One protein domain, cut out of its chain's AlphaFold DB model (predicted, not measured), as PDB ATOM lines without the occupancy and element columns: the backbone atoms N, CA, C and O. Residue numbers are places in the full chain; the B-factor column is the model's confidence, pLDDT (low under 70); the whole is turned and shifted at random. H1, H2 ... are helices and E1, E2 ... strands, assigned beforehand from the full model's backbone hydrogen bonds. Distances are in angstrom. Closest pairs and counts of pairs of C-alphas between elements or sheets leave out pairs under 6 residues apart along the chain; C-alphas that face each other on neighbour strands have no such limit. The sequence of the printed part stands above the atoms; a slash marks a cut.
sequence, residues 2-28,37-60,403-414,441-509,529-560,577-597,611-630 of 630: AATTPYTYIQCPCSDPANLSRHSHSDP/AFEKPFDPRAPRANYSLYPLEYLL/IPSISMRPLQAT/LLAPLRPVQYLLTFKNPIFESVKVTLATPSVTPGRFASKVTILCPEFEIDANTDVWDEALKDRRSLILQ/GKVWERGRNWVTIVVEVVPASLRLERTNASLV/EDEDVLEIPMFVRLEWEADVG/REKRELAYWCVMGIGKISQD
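This is residues 2 to 28, 37 to 60, 403 to 414, 441 to 509, 529 to 560, 577 to 597 and 611 to 630 of the 630 residues of an uncharacterized protein of Valsa sordida (UniProt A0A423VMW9). Two strongly twisted sheets stand partly face to face as a sandwich, with the long strands E9 and E10 side by side along the length of the larger sheet and the smaller sheet E3, E4, E8, E6 over part of it. Two helices lie off this body: residues 19 to 28, of which 19 to 21 belong to H1, stick out from one side, and residues 502 to 509, the far part of H2, stick out elsewhere. The printed part has 205 residues, with two named helices and ten named strands in the order E1, H1, E2, E3, E4, E5, E6, E7, H2, E8, E9, E10; under half of the residues are in these elements, and the class is mixed, helices and strands. The larger sheet runs E2, E1, E10, E9, E5, E7 and the smaller E3, E4, E8, E6, both antiparallel throughout. The whole is compact, with a radius of gyration of the C-alphas of 19.3 A, and flat, spanning 59 by 58 by 29 A.

Start in the larger sheet with E10, residues 611 to 626, and its antiparallel neighbour E9, residues 581 to 595; look for N 616 and O 590, 2.9 A apart and within hydrogen-bond range. On the other side of E10 find E1, residues 7 to 11, where N 9 and O 621 are 2.9 A apart. Beyond it comes the edge strand E2, residues 53 to 55, with N 54 and O 10 at 2.9 A. Past E9 come E5, residues 462 to 467, with N 465 and O 589 at 2.9 A, and the edge strand E7, residues 486 to 489, with N 464 and O 487 at 2.8 A. From edge to edge the strands' lines turn by 148 degrees. In the second sheet, the inner strands E4, residues 448 to 455, and E8, residues 538 to 546, have N 452 and O 541 at 2.8 A. The edge strands are E3, residues 405 to 410, with N 407 and O 453 at 2.9 A, and E6, residues 479 to 482, with N 481 and O 544 at 2.9 A. The parts of the two sheets that face each other are 8.6 A centre to centre, and their best planes are 41 degrees apart. The closest C-alphas of E7 and E8 are those of Ile 489 and Trp 538, 6.0 A apart; for E1 and E3 they are those of Thr 8 and Ile 406, 6.9 A apart. H1, residues 17 to 21, and H2, residues 495 to 509, are on neither sheet and are apart from each other. In H1 every O i to N i+4 pair is within hydrogen-bond range; in H2, 9 of 11 are.

Find C-alpha 7 at (-2.511, 45.000, -13.738), where E1 begins. E10 starts at C-alpha 611, (28.206, 33.137, -2.461), and runs 45.2 A to C-alpha 626 at (-13.782, 41.830, -16.722). E9 is 42.5 A from first to last C-alpha, E8 25.8 A, E4 22.7 A and H2 20.3 A.

The C-alphas farthest apart are those of Pro 28 and Ile 507, 62.3 A. Six cuts interrupt the printed part, with C-alpha gaps of 18.2 A from 28 to 37, 9.9 A from 60 to 403, 14.1 A from 414 to 441, 24.1 A from 509 to 529, 19.6 A from 560 to 577 and 9.5 A from 597 to 611. Of the links printed whole, E5 to E6 is long, with 11 residues. The mean pLDDT of the printed part is 78.0; look for values under 70 at, among others, residues 15 to 28, 494 to 509 and 552 to 560.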
ATOM      1  N   ALA A   2     -16.374  49.709 -20.017       40.00
ATOM      2  CA  ALA A   2     -14.969  49.756 -20.424       40.00
ATOM      3  C   ALA A   2     -14.205  48.592 -19.781       40.00
ATOM      4  O   ALA A   2     -14.366  48.329 -18.589       40.00
ATOM      5  N   ALA A   3     -13.415  47.870 -20.569       51.72
ATOM      6  CA  ALA A   3     -12.599  46.796 -20.036       51.72
ATOM      7  C   ALA A   3     -11.436  47.348 -19.218       51.72
ATOM      8  O   ALA A   3     -10.820  48.355 -19.572       51.72
ATOM      9  N   THR A   4     -11.153  46.673 -18.113       62.22
ATOM     10  CA  THR A   4     -10.031  46.990 -17.244       62.22
ATOM     11  C   THR A   4      -8.731  46.569 -17.922       62.22
ATOM     12  O   THR A   4      -8.625  45.476 -18.477       62.22
ATOM     13  N   THR A   5      -7.739  47.456 -17.914       72.19
ATOM     14  CA  THR A   5      -6.380  47.119 -18.345       72.19
ATOM     15  C   THR A   5      -5.781  46.101 -17.378       72.19
ATOM     16  O   THR A   5      -5.985  46.255 -16.170       72.19
ATOM     17  N   PRO A   6      -5.024  45.100 -17.860       83.06
ATOM     18  CA  PRO A   6      -4.394  44.139 -16.973       83.06
ATOM     19  C   PRO A   6      -3.408  44.843 -16.033       83.06
ATOM     20  O   PRO A   6      -2.673  45.739 -16.455       83.06
ATOM     21  N   TYR A   7      -3.392  44.440 -14.765       88.81
ATOM     22  CA  TYR A   7      -2.511  45.000 -13.738       88.81
ATOM     23  C   TYR A   7      -1.877  43.895 -12.901       88.81
ATOM     24  O   TYR A   7      -2.446  42.818 -12.739       88.81
ATOM     25  N   THR A   8      -0.713  44.195 -12.328       91.38
ATOM     26  CA  THR A   8      -0.017  43.311 -11.393       91.38
ATOM     27  C   THR A   8       0.218  44.060 -10.092       91.38
ATOM     28  O   THR A   8       0.941  45.060 -10.074       91.38
ATOM     29  N   TYR A   9      -0.340  43.556  -8.997       93.19
ATOM     30  CA  TYR A   9      -0.056  44.042  -7.651       93.19
ATOM     31  C   TYR A   9       0.692  42.988  -6.851       93.19
ATOM     32  O   TYR A   9       0.456  41.797  -6.990       93.19
ATOM     33  N   ILE A  10       1.610  43.423  -6.003       92.38
ATOM     34  CA  ILE A  10       2.417  42.564  -5.144       92.38
ATOM     35  C   ILE A  10       1.972  42.789  -3.702       92.38
ATOM     36  O   ILE A  10       1.779  43.927  -3.264       92.38
ATOM     37  N   GLN A  11       1.804  41.698  -2.967       90.75
ATOM     38  CA  GLN A  11       1.458  41.723  -1.559       90.75
ATOM     39  C   GLN A  11       2.687  42.089  -0.726       90.75
ATOM     40  O   GLN A  11       3.724  41.429  -0.774       90.75
ATOM     41  N   CYS A  12       2.550  43.111   0.111       88.75
ATOM     42  CA  CYS A  12       3.506  43.382   1.172       88.75
ATOM     43  C   CYS A  12       3.189  42.516   2.408       88.75
ATOM     44  O   CYS A  12       2.045  42.519   2.874       88.75
ATOM     45  N   PRO A  13       4.188  41.843   3.014       79.19
ATOM     46  CA  PRO A  13       3.986  40.937   4.153       79.19
ATOM     47  C   PRO A  13       3.545  41.627   5.456       79.19
ATOM     48  O   PRO A  13       3.267  40.962   6.445       79.19
ATOM     49  N   CYS A  14       3.447  42.960   5.488       76.69
ATOM     50  CA  CYS A  14       3.107  43.723   6.694       76.69
ATOM     51  C   CYS A  14       1.668  43.536   7.204       76.69
ATOM     52  O   CYS A  14       1.374  43.928   8.328       76.69
ATOM     53  N   SER A  15       0.759  43.021   6.374       64.25
ATOM     54  CA  SER A  15      -0.635  42.756   6.762       64.25
ATOM     55  C   SER A  15      -0.861  41.326   7.249       64.25
ATOM     56  O   SER A  15      -1.974  41.004   7.661       64.25
ATOM     57  N   ASP A  16       0.171  40.484   7.187       62.50
ATOM     58  CA  ASP A  16       0.117  39.114   7.667       62.50
ATOM     59  C   ASP A  16       0.500  39.072   9.160       62.50
ATOM     60  O   ASP A  16       1.649  39.385   9.500       62.50
ATOM     61  N   PRO A  17      -0.433  38.727  10.070       53.16
ATOM     62  CA  PRO A  17      -0.142  38.647  11.499       53.16
ATOM     63  C   PRO A  17       0.983  37.651  11.817       53.16
ATOM     64  O   PRO A  17       1.719  37.870  12.777       53.16
ATOM     65  N   ALA A  18       1.197  36.625  10.986       52.72
ATOM     66  CA  ALA A  18       2.249  35.635  11.204       52.72
ATOM     67  C   ALA A  18       3.670  36.213  11.041       52.72
ATOM     68  O   ALA A  18       4.613  35.744  11.680       52.72
ATOM     69  N   ASN A  19       3.840  37.267  10.232       52.12
ATOM     70  CA  ASN A  19       5.130  37.951  10.070       52.12
ATOM     71  C   ASN A  19       5.407  38.992  11.166       52.12
ATOM     72  O   ASN A  19       6.563  39.366  11.364       52.12
ATOM     73  N   LEU A  20       4.384  39.438  11.903       51.06
ATOM     74  CA  LEU A  20       4.575  40.268  13.097       51.06
ATOM     75  C   LEU A  20       5.134  39.430  14.261       51.06
ATOM     76  O   LEU A  20       6.008  39.906  14.983       51.06
ATOM     77  N   SER A  21       4.706  38.168  14.382       43.94
ATOM     78  CA  SER A  21       5.139  37.249  15.446       43.94
ATOM     79  C   SER A  21       6.553  36.688  15.256       43.94
ATOM     80  O   SER A  21       7.223  36.398  16.240       43.94
ATOM     81  N   ARG A  22       7.067  36.577  14.020       48.09
ATOM     82  CA  ARG A  22       8.445  36.091  13.766       48.09
ATOM     83  C   ARG A  22       9.548  37.049  14.235       48.09
ATOM     84  O   ARG A  22      10.707  36.647  14.298       48.09
ATOM     85  N   HIS A  23       9.212  38.300  14.552       47.12
ATOM     86  CA  HIS A  23      10.172  39.311  15.005       47.12
ATOM     87  C   HIS A  23      10.072  39.644  16.503       47.12
ATOM     88  O   HIS A  23      10.915  40.388  17.004       47.12
ATOM     89  N   SER A  24       9.103  39.085  17.236       36.72
ATOM     90  CA  SER A  24       9.161  39.028  18.700       36.72
ATOM     91  C   SER A  24       9.753  37.687  19.107       36.72
ATOM     92  O   SER A  24       9.315  36.655  18.609       36.72
ATOM     93  N   HIS A  25      10.754  37.700  19.985       40.59
ATOM     94  CA  HIS A  25      11.372  36.496  20.535       40.59
ATOM     95  C   HIS A  25      10.330  35.422  20.882       40.59
ATOM     96  O   HIS A  25       9.319  35.702  21.519       40.59
ATOM     97  N   SER A  26      10.610  34.210  20.419       36.59
ATOM     98  CA  SER A  26       9.849  32.981  20.613       36.59
ATOM     99  C   SER A  26       9.372  32.783  22.056       36.59
ATOM    100  O   SER A  26      10.193  32.512  22.933       36.59
ATOM    101  N   ASP A  27       8.057  32.824  22.272       35.12
ATOM    102  CA  ASP A  27       7.412  32.194  23.425       35.12
ATOM    103  C   ASP A  27       6.971  30.778  23.000       35.12
ATOM    104  O   ASP A  27       6.175  30.643  22.069       35.12
ATOM    105  N   PRO A  28       7.479  29.694  23.613       40.56
ATOM    106  CA  PRO A  28       7.268  28.323  23.138       40.56
ATOM    107  C   PRO A  28       5.912  27.730  23.566       40.56
ATOM    108  O   PRO A  28       5.796  26.518  23.733       40.56
ATOM    109  N   ALA A  37      -2.886  28.315   8.772       42.31
ATOM    110  CA  ALA A  37      -2.992  29.634   8.146       42.31
ATOM    111  C   ALA A  37      -2.041  29.796   6.945       42.31
ATOM    112  O   ALA A  37      -2.334  30.586   6.047       42.31
ATOM    113  N   PHE A  38      -0.940  29.033   6.906       39.03
ATOM    114  CA  PHE A  38       0.051  29.067   5.825       39.03
ATOM    115  C   PHE A  38      -0.383  28.294   4.573       39.03
ATOM    116  O   PHE A  38       0.092  28.599   3.481       39.03
ATOM    117  N   GLU A  39      -1.297  27.328   4.701       47.16
ATOM    118  CA  GLU A  39      -1.790  26.532   3.566       47.16
ATOM    119  C   GLU A  39      -2.937  27.203   2.803       47.16
ATOM    120  O   GLU A  39      -3.315  26.754   1.717       47.16
ATOM    121  N   LYS A  40      -3.511  28.289   3.336       64.25
ATOM    122  CA  LYS A  40      -4.639  28.947   2.682       64.25
ATOM    123  C   LYS A  40      -4.152  29.889   1.571       64.25
ATOM    124  O   LYS A  40      -3.423  30.836   1.867       64.25
ATOM    125  N   PRO A  41      -4.591  29.704   0.309       69.56
ATOM    126  CA  PRO A  41      -4.261  30.625  -0.774       69.56
ATOM    127  C   PRO A  41      -4.694  32.051  -0.431       69.56
ATOM    128  O   PRO A  41      -5.793  32.257   0.096       69.56
ATOM    129  N   PHE A  42      -3.841  33.030  -0.738       78.88
ATOM    130  CA  PHE A  42      -4.169  34.440  -0.549       78.88
ATOM    131  C   PHE A  42      -5.438  34.797  -1.336       78.88
ATOM    132  O   PHE A  42      -5.522  34.548  -2.540       78.88
ATOM    133  N   ASP A  43      -6.422  35.379  -0.650       80.81
ATOM    134  CA  ASP A  43      -7.677  35.812  -1.258       80.81
ATOM    135  C   ASP A  43      -7.623  37.325  -1.554       80.81
ATOM    136  O   ASP A  43      -7.725  38.124  -0.618       80.81
ATOM    137  N   PRO A  44      -7.465  37.739  -2.827       80.38
ATOM    138  CA  PRO A  44      -7.408  39.143  -3.218       80.38
ATOM    139  C   PRO A  44      -8.739  39.875  -3.009       80.38
ATOM    140  O   PRO A  44      -8.740  41.091  -2.860       80.38
ATOM    141  N   ARG A  45      -9.861  39.149  -2.906       76.69
ATOM    142  CA  ARG A  45     -11.193  39.726  -2.669       76.69
ATOM    143  C   ARG A  45     -11.493  39.948  -1.189       76.69
ATOM    144  O   ARG A  45     -12.533  40.506  -0.837       76.69
ATOM    145  N   ALA A  46     -10.605  39.520  -0.290       80.06
ATOM    146  CA  ALA A  46     -10.766  39.801   1.126       80.06
ATOM    147  C   ALA A  46     -10.675  41.322   1.372       80.06
ATOM    148  O   ALA A  46      -9.749  41.961   0.877       80.06
ATOM    149  N   PRO A  47     -11.517  41.923   2.237       77.94
ATOM    150  CA  PRO A  47     -11.447  43.362   2.532       77.94
ATOM    151  C   PRO A  47     -10.072  43.840   3.031       77.94
ATOM    152  O   PRO A  47      -9.724  45.011   2.919       77.94
ATOM    153  N   ARG A  48      -9.270  42.925   3.597       78.06
ATOM    154  CA  ARG A  48      -7.900  43.188   4.062       78.06
ATOM    155  C   ARG A  48      -6.846  43.153   2.945       78.06
ATOM    156  O   ARG A  48      -5.743  43.635   3.176       78.06
ATOM    157  N   ALA A  49      -7.149  42.606   1.769       80.31
ATOM    158  CA  ALA A  49      -6.209  42.484   0.655       80.31
ATOM    159  C   ALA A  49      -5.955  43.824  -0.055       80.31
ATOM    160  O   ALA A  49      -4.807  44.147  -0.357       80.31
ATOM    161  N   ASN A  50      -6.976  44.683  -0.180       78.81
ATOM    162  CA  ASN A  50      -6.857  46.054  -0.725       78.81
ATOM    163  C   ASN A  50      -5.801  46.916  -0.013       78.81
ATOM    164  O   ASN A  50      -5.341  47.942  -0.501       78.81
ATOM    165  N   TYR A  51      -5.440  46.497   1.190       82.56
ATOM    166  CA  TYR A  51      -4.572  47.175   2.128       82.56
ATOM    167  C   TYR A  51      -3.135  46.637   2.134       82.56
ATOM    168  O   TYR A  51      -2.285  47.235   2.802       82.56
ATOM    169  N   SER A  52      -2.882  45.530   1.434       86.88
ATOM    170  CA  SER A  52      -1.587  44.851   1.342       86.88
ATOM    171  C   SER A  52      -1.048  44.776  -0.088       86.88
ATOM    172  O   SER A  52       0.151  44.563  -0.253       86.88
ATOM    173  N   LEU A  53      -1.897  44.973  -1.099       90.06
ATOM    174  CA  LEU A  53      -1.550  44.920  -2.517       90.06
ATOM    175  C   LEU A  53      -1.083  46.282  -3.042       90.06
ATOM    176  O   LEU A  53      -1.778  47.286  -2.900       90.06
ATOM    177  N   TYR A  54       0.091  46.309  -3.674       92.88
ATOM    178  CA  TYR A  54       0.675  47.518  -4.257       92.88
ATOM    179  C   TYR A  54       1.308  47.242  -5.624       92.88
ATOM    180  O   TYR A  54       1.927  46.193  -5.806       92.88
ATOM    181  N   PRO A  55       1.248  48.191  -6.572       93.25
ATOM    182  CA  PRO A  55       2.107  48.167  -7.752       93.25
ATOM    183  C   PRO A  55       3.592  48.111  -7.371       93.25
ATOM    184  O   PRO A  55       4.009  48.723  -6.383       93.25
ATOM    185  N   LEU A  56       4.407  47.448  -8.201       92.25
ATOM    186  CA  LEU A  56       5.858  47.310  -7.994       92.25
ATOM    187  C   LEU A  56       6.568  48.665  -7.798       92.25
ATOM    188  O   LEU A  56       7.504  48.769  -7.011       92.25
ATOM    189  N   GLU A  57       6.092  49.715  -8.465       91.44
ATOM    190  CA  GLU A  57       6.661  51.070  -8.424       91.44
ATOM    191  C   GLU A  57       6.559  51.746  -7.048       91.44
ATOM    192  O   GLU A  57       7.389  52.590  -6.705       91.44
ATOM    193  N   TYR A  58       5.558  51.376  -6.245       92.50
ATOM    194  CA  TYR A  58       5.350  51.937  -4.906       92.50
ATOM    195  C   TYR A  58       6.059  51.149  -3.804       92.50
ATOM    196  O   TYR A  58       6.098  51.601  -2.654       92.50
ATOM    197  N   LEU A  59       6.606  49.980  -4.133       94.25
ATOM    198  CA  LEU A  59       7.270  49.096  -3.188       94.25
ATOM    199  C   LEU A  59       8.761  49.426  -3.075       94.25
ATOM    200  O   LEU A  59       9.433  49.804  -4.036       94.25
ATOM    201  N   LEU A  60       9.289  49.264  -1.867       94.81
ATOM    202  CA  LEU A  60      10.714  49.353  -1.560       94.81
ATOM    203  C   LEU A  60      11.241  47.979  -1.151       94.81
ATOM    204  O   LEU A  60      10.476  47.122  -0.705       94.81
ATOM    205  N   ILE A 403      13.614  43.006  -7.739       92.06
ATOM    206  CA  ILE A 403      12.535  42.044  -7.950       92.06
ATOM    207  C   ILE A 403      12.159  42.052  -9.430       92.06
ATOM    208  O   ILE A 403      11.967  43.137  -9.991       92.06
ATOM    209  N   PRO A 404      12.009  40.877 -10.066       92.25
ATOM    210  CA  PRO A 404      11.562  40.788 -11.442       92.25
ATOM    211  C   PRO A 404      10.237  41.511 -11.677       92.25
ATOM    212  O   PRO A 404       9.263  41.317 -10.950       92.25
ATOM    213  N   SER A 405      10.182  42.325 -12.730       93.31
ATOM    214  CA  SER A 405       8.916  42.914 -13.169       93.31
ATOM    215  C   SER A 405       8.084  41.860 -13.897       93.31
ATOM    216  O   SER A 405       8.617  41.138 -14.743       93.31
ATOM    217  N   ILE A 406       6.793  41.790 -13.575       93.12
ATOM    218  CA  ILE A 406       5.854  40.802 -14.111       93.12
ATOM    219  C   ILE A 406       4.815  41.537 -14.955       93.12
ATOM    220  O   ILE A 406       4.085  42.393 -14.449       93.12
ATOM    221  N   SER A 407       4.744  41.198 -16.239       91.19
ATOM    222  CA  SER A 407       3.786  41.782 -17.181       91.19
ATOM    223  C   SER A 407       3.001  40.697 -17.903       91.19
ATOM    224  O   SER A 407       3.532  39.626 -18.178       91.19
ATOM    225  N   MET A 408       1.741  40.982 -18.218       87.50
ATOM    226  CA  MET A 408       0.828  40.019 -18.822       87.50
ATOM    227  C   MET A 408       0.228  40.585 -20.108       87.50
ATOM    228  O   MET A 408      -0.167  41.752 -20.153       87.50
ATOM    229  N   ARG A 409       0.166  39.768 -21.161       87.56
ATOM    230  CA  ARG A 409      -0.411  40.126 -22.467       87.56
ATOM    231  C   ARG A 409      -1.208  38.952 -23.045       87.56
ATOM    232  O   ARG A 409      -0.797  37.815 -22.854       87.56
ATOM    233  N   PRO A 410      -2.324  39.171 -23.753       84.31
ATOM    234  CA  PRO A 410      -3.033  38.083 -24.429       84.31
ATOM    235  C   PRO A 410      -2.198  37.531 -25.598       84.31
ATOM    236  O   PRO A 410      -1.609  38.307 -26.349       84.31
ATOM    237  N   LEU A 411      -2.167  36.203 -25.779       77.00
ATOM    238  CA  LEU A 411      -1.422  35.557 -26.875       77.00
ATOM    239  C   LEU A 411      -2.037  35.858 -28.254       77.00
ATOM    240  O   LEU A 411      -1.324  36.020 -29.239       77.00
ATOM    241  N   GLN A 412      -3.365  35.969 -28.327       65.62
ATOM    242  CA  GLN A 412      -4.093  36.305 -29.551       65.62
ATOM    243  C   GLN A 412      -4.749  37.683 -29.420       65.62
ATOM    244  O   GLN A 412      -5.944  37.804 -29.164       65.62
ATOM    245  N   ALA A 413      -3.978  38.753 -29.616       49.94
ATOM    246  CA  ALA A 413      -4.550  40.096 -29.743       49.94
ATOM    247  C   ALA A 413      -5.386  40.271 -31.037       49.94
ATOM    248  O   ALA A 413      -6.119  41.245 -31.171       49.94
ATOM    249  N   THR A 414      -5.301  39.327 -31.983       41.75
ATOM    250  CA  THR A 414      -5.870  39.441 -33.338       41.75
ATOM    251  C   THR A 414      -7.248  38.801 -33.538       41.75
ATOM    252  O   THR A 414      -7.838  38.997 -34.595       41.75
ATOM    253  N   LEU A 441     -13.844  42.131 -23.361       73.88
ATOM    254  CA  LEU A 441     -14.366  41.400 -22.206       73.88
ATOM    255  C   LEU A 441     -14.091  39.898 -22.368       73.88
ATOM    256  O   LEU A 441     -14.131  39.364 -23.479       73.88
ATOM    257  N   LEU A 442     -13.823  39.215 -21.258       79.44
ATOM    258  CA  LEU A 442     -13.517  37.786 -21.261       79.44
ATOM    259  C   LEU A 442     -14.804  36.985 -21.451       79.44
ATOM    260  O   LEU A 442     -15.693  37.052 -20.605       79.44
ATOM    261  N   ALA A 443     -14.888  36.206 -22.529       81.00
ATOM    262  CA  ALA A 443     -16.019  35.317 -22.758       81.00
ATOM    263  C   ALA A 443     -16.027  34.173 -21.718       81.00
ATOM    264  O   ALA A 443     -15.031  33.448 -21.612       81.00
ATOM    265  N   PRO A 444     -17.131  33.970 -20.977       82.56
ATOM    266  CA  PRO A 444     -17.279  32.859 -20.048       82.56
ATOM    267  C   PRO A 444     -17.005  31.494 -20.675       82.56
ATOM    268  O   PRO A 444     -17.378  31.233 -21.820       82.56
ATOM    269  N   LEU A 445     -16.392  30.598 -19.895       80.75
ATOM    270  CA  LEU A 445     -16.157  29.185 -20.221       80.75
ATOM    271  C   LEU A 445     -15.305  28.927 -21.477       80.75
ATOM    272  O   LEU A 445     -15.144  27.774 -21.878       80.75
ATOM    273  N   ARG A 446     -14.730  29.968 -22.091       83.44
ATOM    274  CA  ARG A 446     -13.787  29.839 -23.204       83.44
ATOM    275  C   ARG A 446     -12.353  29.948 -22.683       83.44
ATOM    276  O   ARG A 446     -12.044  30.939 -22.024       83.44
ATOM    277  N   PRO A 447     -11.474  28.969 -22.960       84.62
ATOM    278  CA  PRO A 447     -10.073  29.069 -22.578       84.62
ATOM    279  C   PRO A 447      -9.406  30.219 -23.333       84.62
ATOM    280  O   PRO A 447      -9.506  30.320 -24.558       84.62
ATOM    281  N   VAL A 448      -8.720  31.084 -22.596       86.56
ATOM    282  CA  VAL A 448      -7.910  32.178 -23.131       86.56
ATOM    283  C   VAL A 448      -6.481  31.996 -22.639       86.56
ATOM    284  O   VAL A 448      -6.243  31.711 -21.466       86.56
ATOM    285  N   GLN A 449      -5.524  32.158 -23.549       88.50
ATOM    286  CA  GLN A 449      -4.103  32.032 -23.252       88.50
ATOM    287  C   GLN A 449      -3.465  33.412 -23.089       88.50
ATOM    288  O   GLN A 449      -3.609  34.296 -23.942       88.50
ATOM    289  N   TYR A 450      -2.729  33.571 -21.995       88.75
ATOM    290  CA  TYR A 450      -1.968  34.763 -21.660       88.75
ATOM    291  C   TYR A 450      -0.477  34.458 -21.666       88.75
ATOM    292  O   TYR A 450      -0.028  33.427 -21.174       88.75
ATOM    293  N   LEU A 451       0.288  35.391 -22.211       91.19
ATOM    294  CA  LEU A 451       1.729  35.463 -22.094       91.19
ATOM    295  C   LEU A 451       2.079  36.226 -20.823       91.19
ATOM    296  O   LEU A 451       1.706  37.392 -20.669       91.19
ATOM    297  N   LEU A 452       2.803  35.566 -19.930       91.62
ATOM    298  CA  LEU A 452       3.313  36.136 -18.696       91.62
ATOM    299  C   LEU A 452       4.826  36.305 -18.822       91.62
ATOM    300  O   LEU A 452       5.563  35.323 -18.860       91.62
ATOM    301  N   THR A 453       5.282  37.551 -18.908       93.00
ATOM    302  CA  THR A 453       6.692  37.907 -19.077       93.00
ATOM    303  C   THR A 453       7.278  38.380 -17.752       93.00
ATOM    304  O   THR A 453       6.836  39.394 -17.203       93.00
ATOM    305  N   PHE A 454       8.311  37.685 -17.283       94.44
ATOM    306  CA  PHE A 454       9.150  38.076 -16.154       94.44
ATOM    307  C   PHE A 454      10.438  38.692 -16.676       94.44
ATOM    308  O   PHE A 454      11.098  38.080 -17.509       94.44
ATOM    309  N   LYS A 455      10.823  39.863 -16.174       94.19
ATOM    310  CA  LYS A 455      12.100  40.509 -16.508       94.19
ATOM    311  C   LYS A 455      12.929  40.714 -15.248       94.19
ATOM    312  O   LYS A 455      12.479  41.420 -14.350       94.19
ATOM    313  N   ASN A 456      14.115  40.118 -15.211       93.69
ATOM    314  CA  ASN A 456      15.054  40.148 -14.098       93.69
ATOM    315  C   ASN A 456      15.920  41.426 -14.130       93.69
ATOM    316  O   ASN A 456      16.615  41.657 -15.123       93.69
ATOM    317  N   PRO A 457      15.889  42.270 -13.081       91.81
ATOM    318  CA  PRO A 457      16.787  43.414 -12.954       91.81
ATOM    319  C   PRO A 457      18.148  43.068 -12.321       91.81
ATOM    320  O   PRO A 457      19.066  43.880 -12.419       91.81
ATOM    321  N   ILE A 458      18.281  41.906 -11.671       90.31
ATOM    322  CA  ILE A 458      19.474  41.490 -10.917       90.31
ATOM    323  C   ILE A 458      20.555  41.003 -11.891       90.31
ATOM    324  O   ILE A 458      20.246  40.369 -12.900       90.31
ATOM    325  N   PHE A 459      21.826  41.265 -11.583       89.12
ATOM    326  CA  PHE A 459      22.990  40.847 -12.382       89.12
ATOM    327  C   PHE A 459      23.395  39.370 -12.192       89.12
ATOM    328  O   PHE A 459      24.471  38.954 -12.606       89.12
ATOM    329  N   GLU A 460      22.512  38.568 -11.604       90.69
ATOM    330  CA  GLU A 460      22.676  37.140 -11.324       90.69
ATOM    331  C   GLU A 460      21.472  36.389 -11.897       90.69
ATOM    332  O   GLU A 460      20.394  36.978 -12.066       90.69
ATOM    333  N   SER A 461      21.638  35.106 -12.232       90.25
ATOM    334  CA  SER A 461      20.506  34.300 -12.688       90.25
ATOM    335  C   SER A 461      19.572  33.993 -11.518       90.25
ATOM    336  O   SER A 461      19.997  33.758 -10.387       90.25
ATOM    337  N   VAL A 462      18.269  34.046 -11.785       92.75
ATOM    338  CA  VAL A 462      17.226  33.887 -10.769       92.75
ATOM    339  C   VAL A 462      16.371  32.689 -11.134       92.75
ATOM    340  O   VAL A 462      15.720  32.673 -12.182       92.75
ATOM    341  N   LYS A 463      16.318  31.699 -10.247       94.50
ATOM    342  CA  LYS A 463      15.372  30.592 -10.348       94.50
ATOM    343  C   LYS A 463      14.015  31.046  -9.818       94.50
ATOM    344  O   LYS A 463      13.900  31.488  -8.675       94.50
ATOM    345  N   VAL A 464      12.986  30.939 -10.654       93.88
ATOM    346  CA  VAL A 464      11.612  31.323 -10.329       93.88
ATOM    347  C   VAL A 464      10.744  30.077 -10.219       93.88
ATOM    348  O   VAL A 464      10.700  29.253 -11.134       93.88
ATOM    349  N   THR A 465      10.013  29.973  -9.114       94.25
ATOM    350  CA  THR A 465       8.981  28.957  -8.896       94.25
ATOM    351  C   THR A 465       7.643  29.650  -8.674       94.25
ATOM    352  O   THR A 465       7.505  30.500  -7.792       94.25
ATOM    353  N   LEU A 466       6.655  29.286  -9.486       92.38
ATOM    354  CA  LEU A 466       5.303  29.824  -9.448       92.38
ATOM    355  C   LEU A 466       4.331  28.784  -8.902       92.38
ATOM    356  O   LEU A 466       4.309  27.640  -9.354       92.38
ATOM    357  N   ALA A 467       3.467  29.209  -7.986       89.62
ATOM    358  CA  ALA A 467       2.340  28.415  -7.525       89.62
ATOM    359  C   ALA A 467       1.053  29.244  -7.573       89.62
ATOM    360  O   ALA A 467       0.997  30.371  -7.095       89.62
ATOM    361  N   THR A 468      -0.009  28.679  -8.136       87.00
ATOM    362  CA  THR A 468      -1.346  29.287  -8.161       87.00
ATOM    363  C   THR A 468      -2.372  28.256  -7.733       87.00
ATOM    364  O   THR A 468      -2.243  27.095  -8.137       87.00
ATOM    365  N   PRO A 469      -3.424  28.635  -6.990       85.06
ATOM    366  CA  PRO A 469      -4.554  27.741  -6.806       85.06
ATOM    367  C   PRO A 469      -5.164  27.422  -8.180       85.06
ATOM    368  O   PRO A 469      -5.284  28.295  -9.039       85.06
ATOM    369  N   SER A 470      -5.558  26.165  -8.400       82.81
ATOM    370  CA  SER A 470      -6.148  25.713  -9.674       82.81
ATOM    371  C   SER A 470      -7.479  26.403 -10.002       82.81
ATOM    372  O   SER A 470      -7.935  26.383 -11.147       82.81
ATOM    373  N   VAL A 471      -8.089  27.019  -8.989       84.81
ATOM    374  CA  VAL A 471      -9.341  27.759  -9.039       84.81
ATOM    375  C   VAL A 471      -9.147  29.091  -8.313       84.81
ATOM    376  O   VAL A 471      -8.662  29.110  -7.180       84.81
ATOM    377  N   THR A 472      -9.531  30.203  -8.941       83.81
ATOM    378  CA  THR A 472      -9.440  31.528  -8.311       83.81
ATOM    379  C   THR A 472     -10.404  31.643  -7.124       83.81
ATOM    380  O   THR A 472     -11.545  31.182  -7.221       83.81
ATOM    381  N   PRO A 473     -10.005  32.299  -6.026       80.12
ATOM    382  CA  PRO A 473     -10.877  32.522  -4.876       80.12
ATOM    383  C   PRO A 473     -12.069  33.449  -5.199       80.12
ATOM    384  O   PRO A 473     -12.010  34.327  -6.065       80.12
ATOM    385  N   GLY A 474     -13.176  33.246  -4.480       75.12
ATOM    386  CA  GLY A 474     -14.414  34.030  -4.589       75.12
ATOM    387  C   GLY A 474     -15.615  33.244  -5.128       75.12
ATOM    388  O   GLY A 474     -15.542  32.034  -5.335       75.12
ATOM    389  N   ARG A 475     -16.748  33.941  -5.327       72.69
ATOM    390  CA  ARG A 475     -18.024  33.333  -5.766       72.69
ATOM    391  C   ARG A 475     -17.941  32.751  -7.183       72.69
ATOM    392  O   ARG A 475     -18.404  31.641  -7.425       72.69
ATOM    393  N   PHE A 476     -17.308  33.485  -8.098       80.50
ATOM    394  CA  PHE A 476     -17.086  33.074  -9.485       80.50
ATOM    395  C   PHE A 476     -15.655  32.570  -9.649       80.50
ATOM    396  O   PHE A 476     -14.704  33.348  -9.765       80.50
ATOM    397  N   ALA A 477     -15.518  31.249  -9.598       81.62
ATOM    398  CA  ALA A 477     -14.242  30.559  -9.514       81.62
ATOM    399  C   ALA A 477     -13.757  30.159 -10.919       81.62
ATOM    400  O   ALA A 477     -14.304  29.245 -11.540       81.62
ATOM    401  N   SER A 478     -12.761  30.872 -11.445       85.31
ATOM    402  CA  SER A 478     -12.174  30.619 -12.768       85.31
ATOM    403  C   SER A 478     -11.031  29.619 -12.656       85.31
ATOM    404  O   SER A 478     -10.304  29.618 -11.662       85.31
ATOM    405  N   LYS A 479     -10.856  28.760 -13.664       88.06
ATOM    406  CA  LYS A 479      -9.778  27.763 -13.668       88.06
ATOM    407  C   LYS A 479      -8.513  28.376 -14.255       88.06
ATOM    408  O   LYS A 479      -8.570  28.984 -15.322       88.06
ATOM    409  N   VAL A 480      -7.385  28.190 -13.581       88.81
ATOM    410  CA  VAL A 480      -6.077  28.710 -14.005       88.81
ATOM    411  C   VAL A 480      -5.097  27.553 -14.105       88.81
ATOM    412  O   VAL A 480      -5.091  26.651 -13.265       88.81
ATOM    413  N   THR A 481      -4.287  27.529 -15.157       88.31
ATOM    414  CA  THR A 481      -3.265  26.501 -15.363       88.31
ATOM    415  C   THR A 481      -1.989  27.145 -15.894       88.31
ATOM    416  O   THR A 481      -1.985  27.778 -16.947       88.31
ATOM    417  N   ILE A 482      -0.898  26.988 -15.143       87.81
ATOM    418  CA  ILE A 482       0.439  27.432 -15.541       87.81
ATOM    419  C   ILE A 482       1.113  26.275 -16.272       87.81
ATOM    420  O   ILE A 482       1.264  25.195 -15.703       87.81
ATOM    421  N   LEU A 483       1.528  26.490 -17.521       85.38
ATOM    422  CA  LEU A 483       2.144  25.427 -18.319       85.38
ATOM    423  C   LEU A 483       3.592  25.133 -17.907       85.38
ATOM    424  O   LEU A 483       4.046  24.004 -18.062       85.38
ATOM    425  N   CYS A 484       4.312  26.127 -17.385       87.44
ATOM    426  CA  CYS A 484       5.703  26.016 -16.947       87.44
ATOM    427  C   CYS A 484       5.871  26.724 -15.584       87.44
ATOM    428  O   CYS A 484       6.049  27.943 -15.556       87.44
ATOM    429  N   PRO A 485       5.718  26.004 -14.452       88.38
ATOM    430  CA  PRO A 485       5.746  26.604 -13.114       88.38
ATOM    431  C   PRO A 485       7.161  26.893 -12.597       88.38
ATOM    432  O   PRO A 485       7.321  27.751 -11.735       88.38
ATOM    433  N   GLU A 486       8.181  26.206 -13.114       91.56
ATOM    434  CA  GLU A 486       9.582  26.397 -12.732       91.56
ATOM    435  C   GLU A 486      10.420  26.759 -13.954       91.56
ATOM    436  O   GLU A 486      10.405  26.048 -14.960       91.56
ATOM    437  N   PHE A 487      11.164  27.857 -13.860       92.81
ATOM    438  CA  PHE A 487      12.085  28.302 -14.901       92.81
ATOM    439  C   PHE A 487      13.194  29.167 -14.299       92.81
ATOM    440  O   PHE A 487      13.064  29.720 -13.210       92.81
ATOM    441  N   GLU A 488      14.298  29.302 -15.020       91.94
ATOM    442  CA  GLU A 488      15.406  30.180 -14.644       91.94
ATOM    443  C   GLU A 488      15.413  31.410 -15.548       91.94
ATOM    444  O   GLU A 488      15.230  31.271 -16.757       91.94
ATOM    445  N   ILE A 489      15.622  32.600 -14.993       91.44
ATOM    446  CA  ILE A 489      15.830  33.834 -15.751       91.44
ATOM    447  C   ILE A 489      17.315  34.163 -15.705       91.44
ATOM    448  O   ILE A 489      17.910  34.206 -14.632       91.44
ATOM    449  N   ASP A 490      17.896  34.423 -16.868       90.00
ATOM    450  CA  ASP A 490      19.298  34.810 -16.979       90.00
ATOM    451  C   ASP A 490      19.592  36.145 -16.266       90.00
ATOM    452  O   ASP A 490      18.704  36.979 -16.030       90.00
ATOM    453  N   ALA A 491      20.866  36.330 -15.923       88.81
ATOM    454  CA  ALA A 491      21.391  37.551 -15.330       88.81
ATOM    455  C   ALA A 491      21.175  38.765 -16.240       88.81
ATOM    456  O   ALA A 491      21.376  38.704 -17.457       88.81
ATOM    457  N   ASN A 492      20.838  39.901 -15.638       84.25
ATOM    458  CA  ASN A 492      20.945  41.183 -16.312       84.25
ATOM    459  C   ASN A 492      22.428  41.473 -16.600       84.25
ATOM    460  O   ASN A 492      23.273  41.276 -15.735       84.25
ATOM    461  N   THR A 493      22.768  41.915 -17.809       76.94
ATOM    462  CA  THR A 493      24.159  42.205 -18.197       76.94
ATOM    463  C   THR A 493      24.270  43.618 -18.732       76.94
ATOM    464  O   THR A 493      23.340  44.094 -19.381       76.94
ATOM    465  N   ASP A 494      25.401  44.283 -18.495       67.06
ATOM    466  CA  ASP A 494      25.613  45.650 -18.963       67.06
ATOM    467  C   ASP A 494      25.599  45.745 -20.494       67.06
ATOM    468  O   ASP A 494      26.053  44.850 -21.205       67.06
ATOM    469  N   VAL A 495      25.128  46.887 -21.003       59.81
ATOM    470  CA  VAL A 495      24.955  47.200 -22.439       59.81
ATOM    471  C   VAL A 495      26.226  46.947 -23.275       59.81
ATOM    472  O   VAL A 495      26.163  46.661 -24.472       59.81
ATOM    473  N   TRP A 496      27.400  47.009 -22.646       58.41
ATOM    474  CA  TRP A 496      28.683  46.694 -23.277       58.41
ATOM    475  C   TRP A 496      28.878  45.193 -23.527       58.41
ATOM    476  O   TRP A 496      29.317  44.803 -24.611       58.41
ATOM    477  N   ASP A 497      28.476  44.347 -22.581       58.88
ATOM    478  CA  ASP A 497      28.456  42.894 -22.757       58.88
ATOM    479  C   ASP A 497      27.329  42.459 -23.701       58.88
ATOM    480  O   ASP A 497      27.469  41.466 -24.424       58.88
ATOM    481  N   GLU A 498      26.238  43.230 -23.766       56.84
ATOM    482  CA  GLU A 498      25.149  43.021 -24.724       56.84
ATOM    483  C   GLU A 498      25.625  43.145 -26.176       56.84
ATOM    484  O   GLU A 498      25.329  42.262 -26.981       56.84
ATOM    485  N   ALA A 499      26.411  44.171 -26.517       59.19
ATOM    486  CA  ALA A 499      26.942  44.357 -27.872       59.19
ATOM    487  C   ALA A 499      27.926  43.243 -28.289       59.19
ATOM    488  O   ALA A 499      28.003  42.867 -29.464       59.19
ATOM    489  N   LEU A 500      28.665  42.680 -27.328       61.59
ATOM    490  CA  LEU A 500      29.601  41.575 -27.559       61.59
ATOM    491  C   LEU A 500      28.877  40.226 -27.710       61.59
ATOM    492  O   LEU A 500      29.253  39.414 -28.565       61.59
ATOM    493  N   LYS A 501      27.819  39.986 -26.922       63.06
ATOM    494  CA  LYS A 501      26.990  38.772 -27.006       63.06
ATOM    495  C   LYS A 501      26.046  38.784 -28.209       63.06
ATOM    496  O   LYS A 501      25.855  37.722 -28.802       63.06
ATOM    497  N   ASP A 502      25.521  39.935 -28.634       61.03
ATOM    498  CA  ASP A 502      24.721  40.038 -29.868       61.03
ATOM    499  C   ASP A 502      25.529  39.618 -31.091       61.03
ATOM    500  O   ASP A 502      25.068  38.853 -31.934       61.03
ATOM    501  N   ARG A 503      26.797  40.028 -31.153       57.31
ATOM    502  CA  ARG A 503      27.683  39.652 -32.255       57.31
ATOM    503  C   ARG A 503      27.949  38.145 -32.288       57.31
ATOM    504  O   ARG A 503      27.960  37.561 -33.363       57.31
ATOM    505  N   ARG A 504      28.106  37.497 -31.127       57.88
ATOM    506  CA  ARG A 504      28.254  36.030 -31.022       57.88
ATOM    507  C   ARG A 504      26.958  35.269 -31.308       57.88
ATOM    508  O   ARG A 504      27.009  34.231 -31.958       57.88
ATOM    509  N   SER A 505      25.814  35.761 -30.841       58.59
ATOM    510  CA  SER A 505      24.511  35.107 -31.040       58.59
ATOM    511  C   SER A 505      23.996  35.248 -32.473       58.59
ATOM    512  O   SER A 505      23.443  34.285 -32.995       58.59
ATOM    513  N   LEU A 506      24.271  36.364 -33.155       56.47
ATOM    514  CA  LEU A 506      24.041  36.509 -34.598       56.47
ATOM    515  C   LEU A 506      24.911  35.542 -35.417       56.47
ATOM    516  O   LEU A 506      24.416  34.939 -36.366       56.47
ATOM    517  N   ILE A 507      26.172  35.331 -35.016       59.31
ATOM    518  CA  ILE A 507      27.069  34.347 -35.648       59.31
ATOM    519  C   ILE A 507      26.559  32.910 -35.425       59.31
ATOM    520  O   ILE A 507      26.548  32.113 -36.359       59.31
ATOM    521  N   LEU A 508      26.076  32.581 -34.222       57.31
ATOM    522  CA  LEU A 508      25.505  31.260 -33.917       57.31
ATOM    523  C   LEU A 508      24.147  31.020 -34.601       57.31
ATOM    524  O   LEU A 508      23.885  29.909 -35.053       57.31
ATOM    525  N   GLN A 509      23.296  32.044 -34.733       55.31
ATOM    526  CA  GLN A 509      22.035  31.954 -35.483       55.31
ATOM    527  C   GLN A 509      22.252  31.849 -36.998       55.31
ATOM    528  O   GLN A 509      21.449  31.207 -37.676       55.31
ATOM    529  N   GLY A 529       5.214  22.513 -20.148       69.06
ATOM    530  CA  GLY A 529       6.580  22.394 -19.632       69.06
ATOM    531  C   GLY A 529       7.637  23.181 -20.412       69.06
ATOM    532  O   GLY A 529       8.750  23.341 -19.913       69.06
ATOM    533  N   LYS A 530       7.306  23.723 -21.591       80.31
ATOM    534  CA  LYS A 530       8.234  24.504 -22.413       80.31
ATOM    535  C   LYS A 530       8.016  26.003 -22.219       80.31
ATOM    536  O   LYS A 530       6.891  26.500 -22.220       80.31
ATOM    537  N   VAL A 531       9.115  26.733 -22.069       82.12
ATOM    538  CA  VAL A 531       9.117  28.200 -22.082       82.12
ATOM    539  C   VAL A 531       8.712  28.685 -23.479       82.12
ATOM    540  O   VAL A 531       9.240  28.187 -24.470       82.12
ATOM    541  N   TRP A 532       7.790  29.652 -23.560       85.19
ATOM    542  CA  TRP A 532       7.306  30.198 -24.837       85.19
ATOM    543  C   TRP A 532       8.406  30.954 -25.573       85.19
ATOM    544  O   TRP A 532       8.693  30.696 -26.738       85.19
ATOM    545  N   GLU A 533       9.035  31.888 -24.863       88.19
ATOM    546  CA  GLU A 533      10.116  32.703 -25.390       88.19
ATOM    547  C   GLU A 533      11.074  33.055 -24.257       88.19
ATOM    548  O   GLU A 533      10.657  33.448 -23.163       88.19
ATOM    549  N   ARG A 534      12.370  32.902 -24.517       86.94
ATOM    550  CA  ARG A 534      13.442  33.305 -23.610       86.94
ATOM    551  C   ARG A 534      14.209  34.442 -24.265       86.94
ATOM    552  O   ARG A 534      14.776  34.268 -25.341       86.94
ATOM    553  N   GLY A 535      14.216  35.592 -23.609       85.44
ATOM    554  CA  GLY A 535      15.116  36.688 -23.920       85.44
ATOM    555  C   GLY A 535      16.355  36.670 -23.030       85.44
ATOM    556  O   GLY A 535      16.611  35.716 -22.305       85.44
ATOM    557  N   ARG A 536      17.129  37.756 -23.072       81.88
ATOM    558  CA  ARG A 536      18.426  37.849 -22.377       81.88
ATOM    559  C   ARG A 536      18.327  37.980 -20.863       81.88
ATOM    560  O   ARG A 536      19.161  37.448 -20.163       81.88
ATOM    561  N   ASN A 537      17.352  38.742 -20.383       87.62
ATOM    562  CA  ASN A 537      17.081  38.978 -18.963       87.62
ATOM    563  C   ASN A 537      15.579  38.847 -18.683       87.62
ATOM    564  O   ASN A 537      15.046  39.443 -17.749       87.62
ATOM    565  N   TRP A 538      14.865  38.126 -19.547       92.12
ATOM    566  CA  TRP A 538      13.436  37.924 -19.414       92.12
ATOM    567  C   TRP A 538      13.002  36.576 -19.964       92.12
ATOM    568  O   TRP A 538      13.594  36.036 -20.894       92.12
ATOM    569  N   VAL A 539      11.935  36.048 -19.387       93.62
ATOM    570  CA  VAL A 539      11.328  34.777 -19.764       93.62
ATOM    571  C   VAL A 539       9.831  34.991 -19.882       93.62
ATOM    572  O   VAL A 539       9.219  35.608 -19.010       93.62
ATOM    573  N   THR A 540       9.244  34.493 -20.964       92.56
ATOM    574  CA  THR A 540       7.799  34.485 -21.165       92.56
ATOM    575  C   THR A 540       7.275  33.060 -21.089       92.56
ATOM    576  O   THR A 540       7.750  32.168 -21.792       92.56
ATOM    577  N   ILE A 541       6.268  32.860 -20.248       92.06
ATOM    578  CA  ILE A 541       5.542  31.599 -20.107       92.06
ATOM    579  C   ILE A 541       4.083  31.781 -20.522       92.06
ATOM    580  O   ILE A 541       3.565  32.899 -20.539       92.06
ATOM    581  N   VAL A 542       3.412  30.675 -20.839       90.69
ATOM    582  CA  VAL A 542       1.982  30.679 -21.157       90.69
ATOM    583  C   VAL A 542       1.177  30.279 -19.925       90.69
ATOM    584  O   VAL A 542       1.467  29.272 -19.271       90.69
ATOM    585  N   VAL A 543       0.144  31.061 -19.634       90.00
ATOM    586  CA  VAL A 543      -0.871  30.777 -18.619       90.00
ATOM    587  C   VAL A 543      -2.211  30.617 -19.323       90.00
ATOM    588  O   VAL A 543      -2.654  31.507 -20.051       90.00
ATOM    589  N   GLU A 544      -2.861  29.480 -19.113       90.25
ATOM    590  CA  GLU A 544      -4.207  29.223 -19.610       90.25
ATOM    591  C   GLU A 544      -5.231  29.559 -18.527       90.25
ATOM    592  O   GLU A 544      -5.110  29.145 -17.370       90.25
ATOM    593  N   VAL A 545      -6.251  30.323 -18.910       88.94
ATOM    594  CA  VAL A 545      -7.298  30.792 -18.010       88.94
ATOM    595  C   VAL A 545      -8.650  30.481 -18.628       88.94
ATOM    596  O   VAL A 545      -8.924  30.869 -19.761       88.94
ATOM    597  N   VAL A 546      -9.514  29.806 -17.873       88.12
ATOM    598  CA  VAL A 546     -10.911  29.556 -18.241       88.12
ATOM    599  C   VAL A 546     -11.793  30.397 -17.317       88.12
ATOM    600  O   VAL A 546     -11.981  30.015 -16.153       88.12
ATOM    601  N   PRO A 547     -12.317  31.543 -17.793       85.94
ATOM    602  CA  PRO A 547     -13.188  32.402 -17.002       85.94
ATOM    603  C   PRO A 547     -14.466  31.670 -16.585       85.94
ATOM    604  O   PRO A 547     -15.067  30.932 -17.370       85.94
ATOM    605  N   ALA A 548     -14.899  31.889 -15.348       82.94
ATOM    606  CA  ALA A 548     -16.168  31.378 -14.848       82.94
ATOM    607  C   ALA A 548     -17.369  32.031 -15.556       82.94
ATOM    608  O   ALA A 548     -17.292  33.169 -16.012       82.94
ATOM    609  N   SER A 549     -18.508  31.334 -15.598       80.56
ATOM    610  CA  SER A 549     -19.789  31.968 -15.933       80.56
ATOM    611  C   SER A 549     -20.297  32.777 -14.745       80.56
ATOM    612  O   SER A 549     -20.322  32.274 -13.619       80.56
ATOM    613  N   LEU A 550     -20.726  34.015 -15.024       75.88
ATOM    614  CA  LEU A 550     -21.374  34.914 -14.063       75.88
ATOM    615  C   LEU A 550     -22.822  34.493 -13.740       75.88
ATOM    616  O   LEU A 550     -23.465  35.099 -12.886       75.88
ATOM    617  N   ARG A 551     -23.349  33.446 -14.394       70.25
ATOM    618  CA  ARG A 551     -24.624  32.817 -14.028       70.25
ATOM    619  C   ARG A 551     -24.369  31.699 -13.025       70.25
ATOM    620  O   ARG A 551     -23.843  30.658 -13.411       70.25
ATOM    621  N   LEU A 552     -24.818  31.881 -11.779       61.91
ATOM    622  CA  LEU A 552     -24.638  30.905 -10.690       61.91
ATOM    623  C   LEU A 552     -25.098  29.477 -11.048       61.91
ATOM    624  O   LEU A 552     -24.509  28.517 -10.568       61.91
ATOM    625  N   GLU A 553     -26.112  29.329 -11.908       58.75
ATOM    626  CA  GLU A 553     -26.628  28.029 -12.381       58.75
ATOM    627  C   GLU A 553     -25.640  27.262 -13.278       58.75
ATOM    628  O   GLU A 553     -25.670  26.033 -13.335       58.75
ATOM    629  N   ARG A 554     -24.776  27.987 -13.998       58.88
ATOM    630  CA  ARG A 554     -23.746  27.446 -14.901       58.88
ATOM    631  C   ARG A 554     -22.349  27.493 -14.297       58.88
ATOM    632  O   ARG A 554     -21.443  26.836 -14.810       58.88
ATOM    633  N   THR A 555     -22.147  28.263 -13.232       59.91
ATOM    634  CA  THR A 555     -20.925  28.192 -12.436       59.91
ATOM    635  C   THR A 555     -20.859  26.792 -11.830       59.91
ATOM    636  O   THR A 555     -21.786  26.365 -11.150       59.91
ATOM    637  N   ASN A 556     -19.791  26.040 -12.107       53.22
ATOM    638  CA  ASN A 556     -19.641  24.666 -11.626       53.22
ATOM    639  C   ASN A 556     -19.785  24.615 -10.093       53.22
ATOM    640  O   ASN A 556     -18.815  24.847  -9.369       53.22
ATOM    641  N   ALA A 557     -20.970  24.249  -9.595       46.44
ATOM    642  CA  ALA A 557     -21.282  24.128  -8.166       46.44
ATOM    643  C   ALA A 557     -20.354  23.140  -7.425       46.44
ATOM    644  O   ALA A 557     -20.293  23.125  -6.198       46.44
ATOM    645  N   SER A 558     -19.595  22.333  -8.171       46.06
ATOM    646  CA  SER A 558     -18.590  21.406  -7.654       46.06
ATOM    647  C   SER A 558     -17.225  22.050  -7.334       46.06
ATOM    648  O   SER A 558     -16.399  21.382  -6.713       46.06
ATOM    649  N   LEU A 559     -16.963  23.301  -7.745       51.28
ATOM    650  CA  LEU A 559     -15.677  24.000  -7.539       51.28
ATOM    651  C   LEU A 559     -15.665  24.946  -6.326       51.28
ATOM    652  O   LEU A 559     -14.595  25.295  -5.836       51.28
ATOM    653  N   VAL A 560     -16.831  25.325  -5.793       50.56
ATOM    654  CA  VAL A 560     -16.947  26.175  -4.595       50.56
ATOM    655  C   VAL A 560     -16.847  25.294  -3.342       50.56
ATOM    656  O   VAL A 560     -17.835  25.006  -2.668       50.56
ATOM    657  N   GLU A 577     -20.208  44.650  -6.780       74.00
ATOM    658  CA  GLU A 577     -19.141  45.441  -7.390       74.00
ATOM    659  C   GLU A 577     -17.830  44.629  -7.433       74.00
ATOM    660  O   GLU A 577     -17.500  43.913  -6.487       74.00
ATOM    661  N   ASP A 578     -17.136  44.695  -8.572       75.25
ATOM    662  CA  ASP A 578     -15.846  44.049  -8.870       75.25
ATOM    663  C   ASP A 578     -15.803  42.507  -8.867       75.25
ATOM    664  O   ASP A 578     -14.750  41.899  -9.070       75.25
ATOM    665  N   GLU A 579     -16.940  41.826  -8.736       78.88
ATOM    666  CA  GLU A 579     -16.991  40.363  -8.868       78.88
ATOM    667  C   GLU A 579     -16.880  39.862 -10.311       78.88
ATOM    668  O   GLU A 579     -16.525  38.701 -10.537       78.88
ATOM    669  N   ASP A 580     -17.157  40.737 -11.277       78.38
ATOM    670  CA  ASP A 580     -16.902  40.516 -12.697       78.38
ATOM    671  C   ASP A 580     -15.414  40.626 -13.050       78.38
ATOM    672  O   ASP A 580     -15.017  40.185 -14.129       78.38
ATOM    673  N   VAL A 581     -14.579  41.183 -12.166       85.38
ATOM    674  CA  VAL A 581     -13.131  41.290 -12.369       85.38
ATOM    675  C   VAL A 581     -12.466  39.956 -12.040       85.38
ATOM    676  O   VAL A 581     -12.638  39.393 -10.954       85.38
ATOM    677  N   LEU A 582     -11.685  39.449 -12.994       86.38
ATOM    678  CA  LEU A 582     -10.890  38.242 -12.823       86.38
ATOM    679  C   LEU A 582      -9.498  38.583 -12.289       86.38
ATOM    680  O   LEU A 582      -8.654  39.111 -13.018       86.38
ATOM    681  N   GLU A 583      -9.267  38.219 -11.032       88.88
ATOM    682  CA  GLU A 583      -7.982  38.343 -10.351       88.88
ATOM    683  C   GLU A 583      -7.390  36.964 -10.051       88.88
ATOM    684  O   GLU A 583      -8.049  36.098  -9.468       88.88
ATOM    685  N   ILE A 584      -6.133  36.760 -10.435       89.69
ATOM    686  CA  ILE A 584      -5.396  35.521 -10.181       89.69
ATOM    687  C   ILE A 584      -4.339  35.788  -9.107       89.69
ATOM    688  O   ILE A 584      -3.375  36.507  -9.387       89.69
ATOM    689  N   PRO A 585      -4.472  35.210  -7.899       91.19
ATOM    690  CA  PRO A 585      -3.391  35.203  -6.927       91.19
ATOM    691  C   PRO A 585      -2.331  34.180  -7.345       91.19
ATOM    692  O   PRO A 585      -2.637  33.007  -7.556       91.19
ATOM    693  N   MET A 586      -1.082  34.616  -7.439       90.44
ATOM    694  CA  MET A 586       0.079  33.777  -7.703       90.44
ATOM    695  C   MET A 586       1.109  33.949  -6.598       90.44
ATOM    696  O   MET A 586       1.452  35.062  -6.216       90.44
ATOM    697  N   PHE A 587       1.624  32.843  -6.093       92.38
ATOM    698  CA  PHE A 587       2.763  32.812  -5.199       92.38
ATOM    699  C   PHE A 587       4.038  32.702  -6.031       92.38
ATOM    700  O   PHE A 587       4.189  31.775  -6.829       92.38
ATOM    701  N   VAL A 588       4.934  33.666  -5.859       92.81
ATOM    702  CA  VAL A 588       6.208  33.749  -6.570       92.81
ATOM    703  C   VAL A 588       7.319  33.521  -5.560       92.81
ATOM    704  O   VAL A 588       7.443  34.282  -4.598       92.81
ATOM    705  N   ARG A 589       8.136  32.493  -5.789       93.50
ATOM    706  CA  ARG A 589       9.383  32.250  -5.060       93.50
ATOM    707  C   ARG A 589      10.562  32.484  -5.994       93.50
ATOM    708  O   ARG A 589      10.588  31.960  -7.105       93.50
ATOM    709  N   LEU A 590      11.509  33.282  -5.533       92.88
ATOM    710  CA  LEU A 590      12.740  33.632  -6.224       92.88
ATOM    711  C   LEU A 590      13.909  33.085  -5.411       92.88
ATOM    712  O   LEU A 590      13.975  33.336  -4.207       92.88
ATOM    713  N   GLU A 591      14.819  32.373  -6.060       93.06
ATOM    714  CA  GLU A 591      16.081  31.909  -5.482       93.06
ATOM    715  C   GLU A 591      17.232  32.353  -6.386       93.06
ATOM    716  O   GLU A 591      17.173  32.155  -7.601       93.06
ATOM    717  N   TRP A 592      18.266  32.959  -5.811       92.62
ATOM    718  CA  TRP A 592      19.470  33.363  -6.540       92.62
ATOM    719  C   TRP A 592      20.699  33.302  -5.629       92.62
ATOM    720  O   TRP A 592      20.575  33.262  -4.403       92.62
ATOM    721  N   GLU A 593      21.884  33.254  -6.223       88.56
ATOM    722  CA  GLU A 593      23.159  33.237  -5.502       88.56
ATOM    723  C   GLU A 593      23.828  34.596  -5.655       88.56
ATOM    724  O   GLU A 593      24.137  34.983  -6.779       88.56
ATOM    725  N   ALA A 594      24.036  35.293  -4.535       82.12
ATOM    726  CA  ALA A 594      24.660  36.606  -4.511       82.12
ATOM    727  C   ALA A 594      26.106  36.547  -4.026       82.12
ATOM    728  O   ALA A 594      26.380  35.972  -2.972       82.12
ATOM    729  N   ASP A 595      27.025  37.184  -4.751       74.50
ATOM    730  CA  ASP A 595      28.406  37.343  -4.284       74.50
ATOM    731  C   ASP A 595      28.438  38.362  -3.126       74.50
ATOM    732  O   ASP A 595      27.963  39.499  -3.249       74.50
ATOM    733  N   VAL A 596      28.994  37.982  -1.971       61.72
ATOM    734  CA  VAL A 596      29.107  38.892  -0.822       61.72
ATOM    735  C   VAL A 596      30.191  39.932  -1.118       61.72
ATOM    736  O   VAL A 596      31.387  39.689  -0.964       61.72
ATOM    737  N   GLY A 597      29.762  41.114  -1.563       51.72
ATOM    738  CA  GLY A 597      30.621  42.280  -1.755       51.72
ATOM    739  C   GLY A 597      31.367  42.652  -0.467       51.72
ATOM    740  O   GLY A 597      30.776  42.868   0.589       51.72
ATOM    741  N   ARG A 611      29.553  33.007  -1.914       74.94
ATOM    742  CA  ARG A 611      28.206  33.137  -2.461       74.94
ATOM    743  C   ARG A 611      27.166  32.846  -1.397       74.94
ATOM    744  O   ARG A 611      27.097  31.753  -0.837       74.94
ATOM    745  N   GLU A 612      26.325  33.832  -1.139       84.25
ATOM    746  CA  GLU A 612      25.183  33.717  -0.248       84.25
ATOM    747  C   GLU A 612      23.933  33.375  -1.066       84.25
ATOM    748  O   GLU A 612      23.516  34.133  -1.945       84.25
ATOM    749  N   LYS A 613      23.305  32.231  -0.773       86.50
ATOM    750  CA  LYS A 613      22.017  31.880  -1.378       86.50
ATOM    751  C   LYS A 613      20.922  32.760  -0.779       86.50
ATOM    752  O   LYS A 613      20.649  32.688   0.418       86.50
ATOM    753  N   ARG A 614      20.264  33.554  -1.619       87.94
ATOM    754  CA  ARG A 614      19.156  34.435  -1.242       87.94
ATOM    755  C   ARG A 614      17.833  33.880  -1.744       87.94
ATOM    756  O   ARG A 614      17.740  33.350  -2.850       87.94
ATOM    757  N   GLU A 615      16.802  34.020  -0.916       90.31
ATOM    758  CA  GLU A 615      15.434  33.668  -1.275       90.31
ATOM    759  C   GLU A 615      14.464  34.811  -0.972       90.31
ATOM    760  O   GLU A 615      14.573  35.500   0.044       90.31
ATOM    761  N   LEU A 616      13.492  35.005  -1.859       90.50
ATOM    762  CA  LEU A 616      12.395  35.946  -1.667       90.50
ATOM    763  C   LEU A 616      11.097  35.303  -2.137       90.50
ATOM    764  O   LEU A 616      10.991  34.868  -3.282       90.50
ATOM    765  N   ALA A 617      10.089  35.285  -1.269       90.81
ATOM    766  CA  ALA A 617       8.773  34.764  -1.598       90.81
ATOM    767  C   ALA A 617       7.682  35.787  -1.283       90.81
ATOM    768  O   ALA A 617       7.696  36.427  -0.228       90.81
ATOM    769  N   TYR A 618       6.739  35.955  -2.203       91.12
ATOM    770  CA  TYR A 618       5.609  36.863  -2.041       91.12
ATOM    771  C   TYR A 618       4.424  36.421  -2.894       91.12
ATOM    772  O   TYR A 618       4.577  35.759  -3.920       91.12
ATOM    773  N   TRP A 619       3.226  36.836  -2.492       91.12
ATOM    774  CA  TRP A 619       2.057  36.752  -3.359       91.12
ATOM    775  C   TRP A 619       2.007  37.960  -4.287       91.12
ATOM    776  O   TRP A 619       2.254  39.094  -3.873       91.12
ATOM    777  N   CYS A 620       1.642  37.740  -5.538       91.56
ATOM    778  CA  CYS A 620       1.204  38.773  -6.456       91.56
ATOM    779  C   CYS A 620      -0.201  38.449  -6.967       91.56
ATOM    780  O   CYS A 620      -0.629  37.300  -6.996       91.56
ATOM    781  N   VAL A 621      -0.950  39.477  -7.324       91.69
ATOM    782  CA  VAL A 621      -2.309  39.389  -7.839       91.69
ATOM    783  C   VAL A 621      -2.304  40.018  -9.212       91.69
ATOM    784  O   VAL A 621      -1.905  41.175  -9.371       91.69
ATOM    785  N   MET A 622      -2.730  39.248 -10.204       90.12
ATOM    786  CA  MET A 622      -2.873  39.723 -11.571       90.12
ATOM    787  C   MET A 622      -4.341  39.933 -11.899       90.12
ATOM    788  O   MET A 622      -5.106  38.968 -11.942       90.12
ATOM    789  N   GLY A 623      -4.723  41.174 -12.175       88.81
ATOM    790  CA  GLY A 623      -6.005  41.482 -12.795       88.81
ATOM    791  C   GLY A 623      -5.903  41.262 -14.298       88.81
ATOM    792  O   GLY A 623      -5.054  41.870 -14.947       88.81
ATOM    793  N   ILE A 624      -6.737  40.388 -14.859       83.62
ATOM    794  CA  ILE A 624      -6.752  40.107 -16.305       83.62
ATOM    795  C   ILE A 624      -7.698  41.050 -17.044       83.62
ATOM    796  O   ILE A 624      -7.379  41.540 -18.124       83.62
ATOM    797  N   GLY A 625      -8.886  41.255 -16.483       82.75
ATOM    798  CA  GLY A 625      -9.983  41.915 -17.172       82.75
ATOM    799  C   GLY A 625     -11.327  41.604 -16.521       82.75
ATOM    800  O   GLY A 625     -11.395  40.897 -15.514       82.75
ATOM    801  N   LYS A 626     -12.401  42.118 -17.123       84.12
ATOM    802  CA  LYS A 626     -13.782  41.830 -16.722       84.12
ATOM    803  C   LYS A 626     -14.373  40.695 -17.554       84.12
ATOM    804  O   LYS A 626     -14.179  40.647 -18.771       84.12
ATOM    805  N   ILE A 627     -15.105  39.803 -16.902       83.25
ATOM    806  CA  ILE A 627     -15.868  38.723 -17.527       83.25
ATOM    807  C   ILE A 627     -17.131  39.323 -18.157       83.25
ATOM    808  O   ILE A 627     -17.835  40.104 -17.515       83.25
ATOM    809  N   SER A 628     -17.424  39.000 -19.421       81.50
ATOM    810  CA  SER A 628     -18.676  39.435 -20.045       81.50
ATOM    811  C   SER A 628     -19.863  38.717 -19.410       81.50
ATOM    812  O   SER A 628     -19.798  37.521 -19.129       81.50
ATOM    813  N   GLN A 629     -20.971  39.432 -19.228       74.88
ATOM    814  CA  GLN A 629     -22.238  38.794 -18.881       74.88
ATOM    815  C   GLN A 629     -22.714  37.936 -20.067       74.88
ATOM    816  O   GLN A 629     -22.649  38.393 -21.208       74.88
ATOM    817  N   ASP A 630     -23.116  36.693 -19.777       58.75
ATOM    818  CA  ASP A 630     -23.625  35.701 -20.745       58.75
ATOM    819  C   ASP A 630     -24.935  36.118 -21.421       58.75
ATOM    820  O   ASP A 630     -25.875  36.499 -20.677       58.75
TER     821      ASP A 630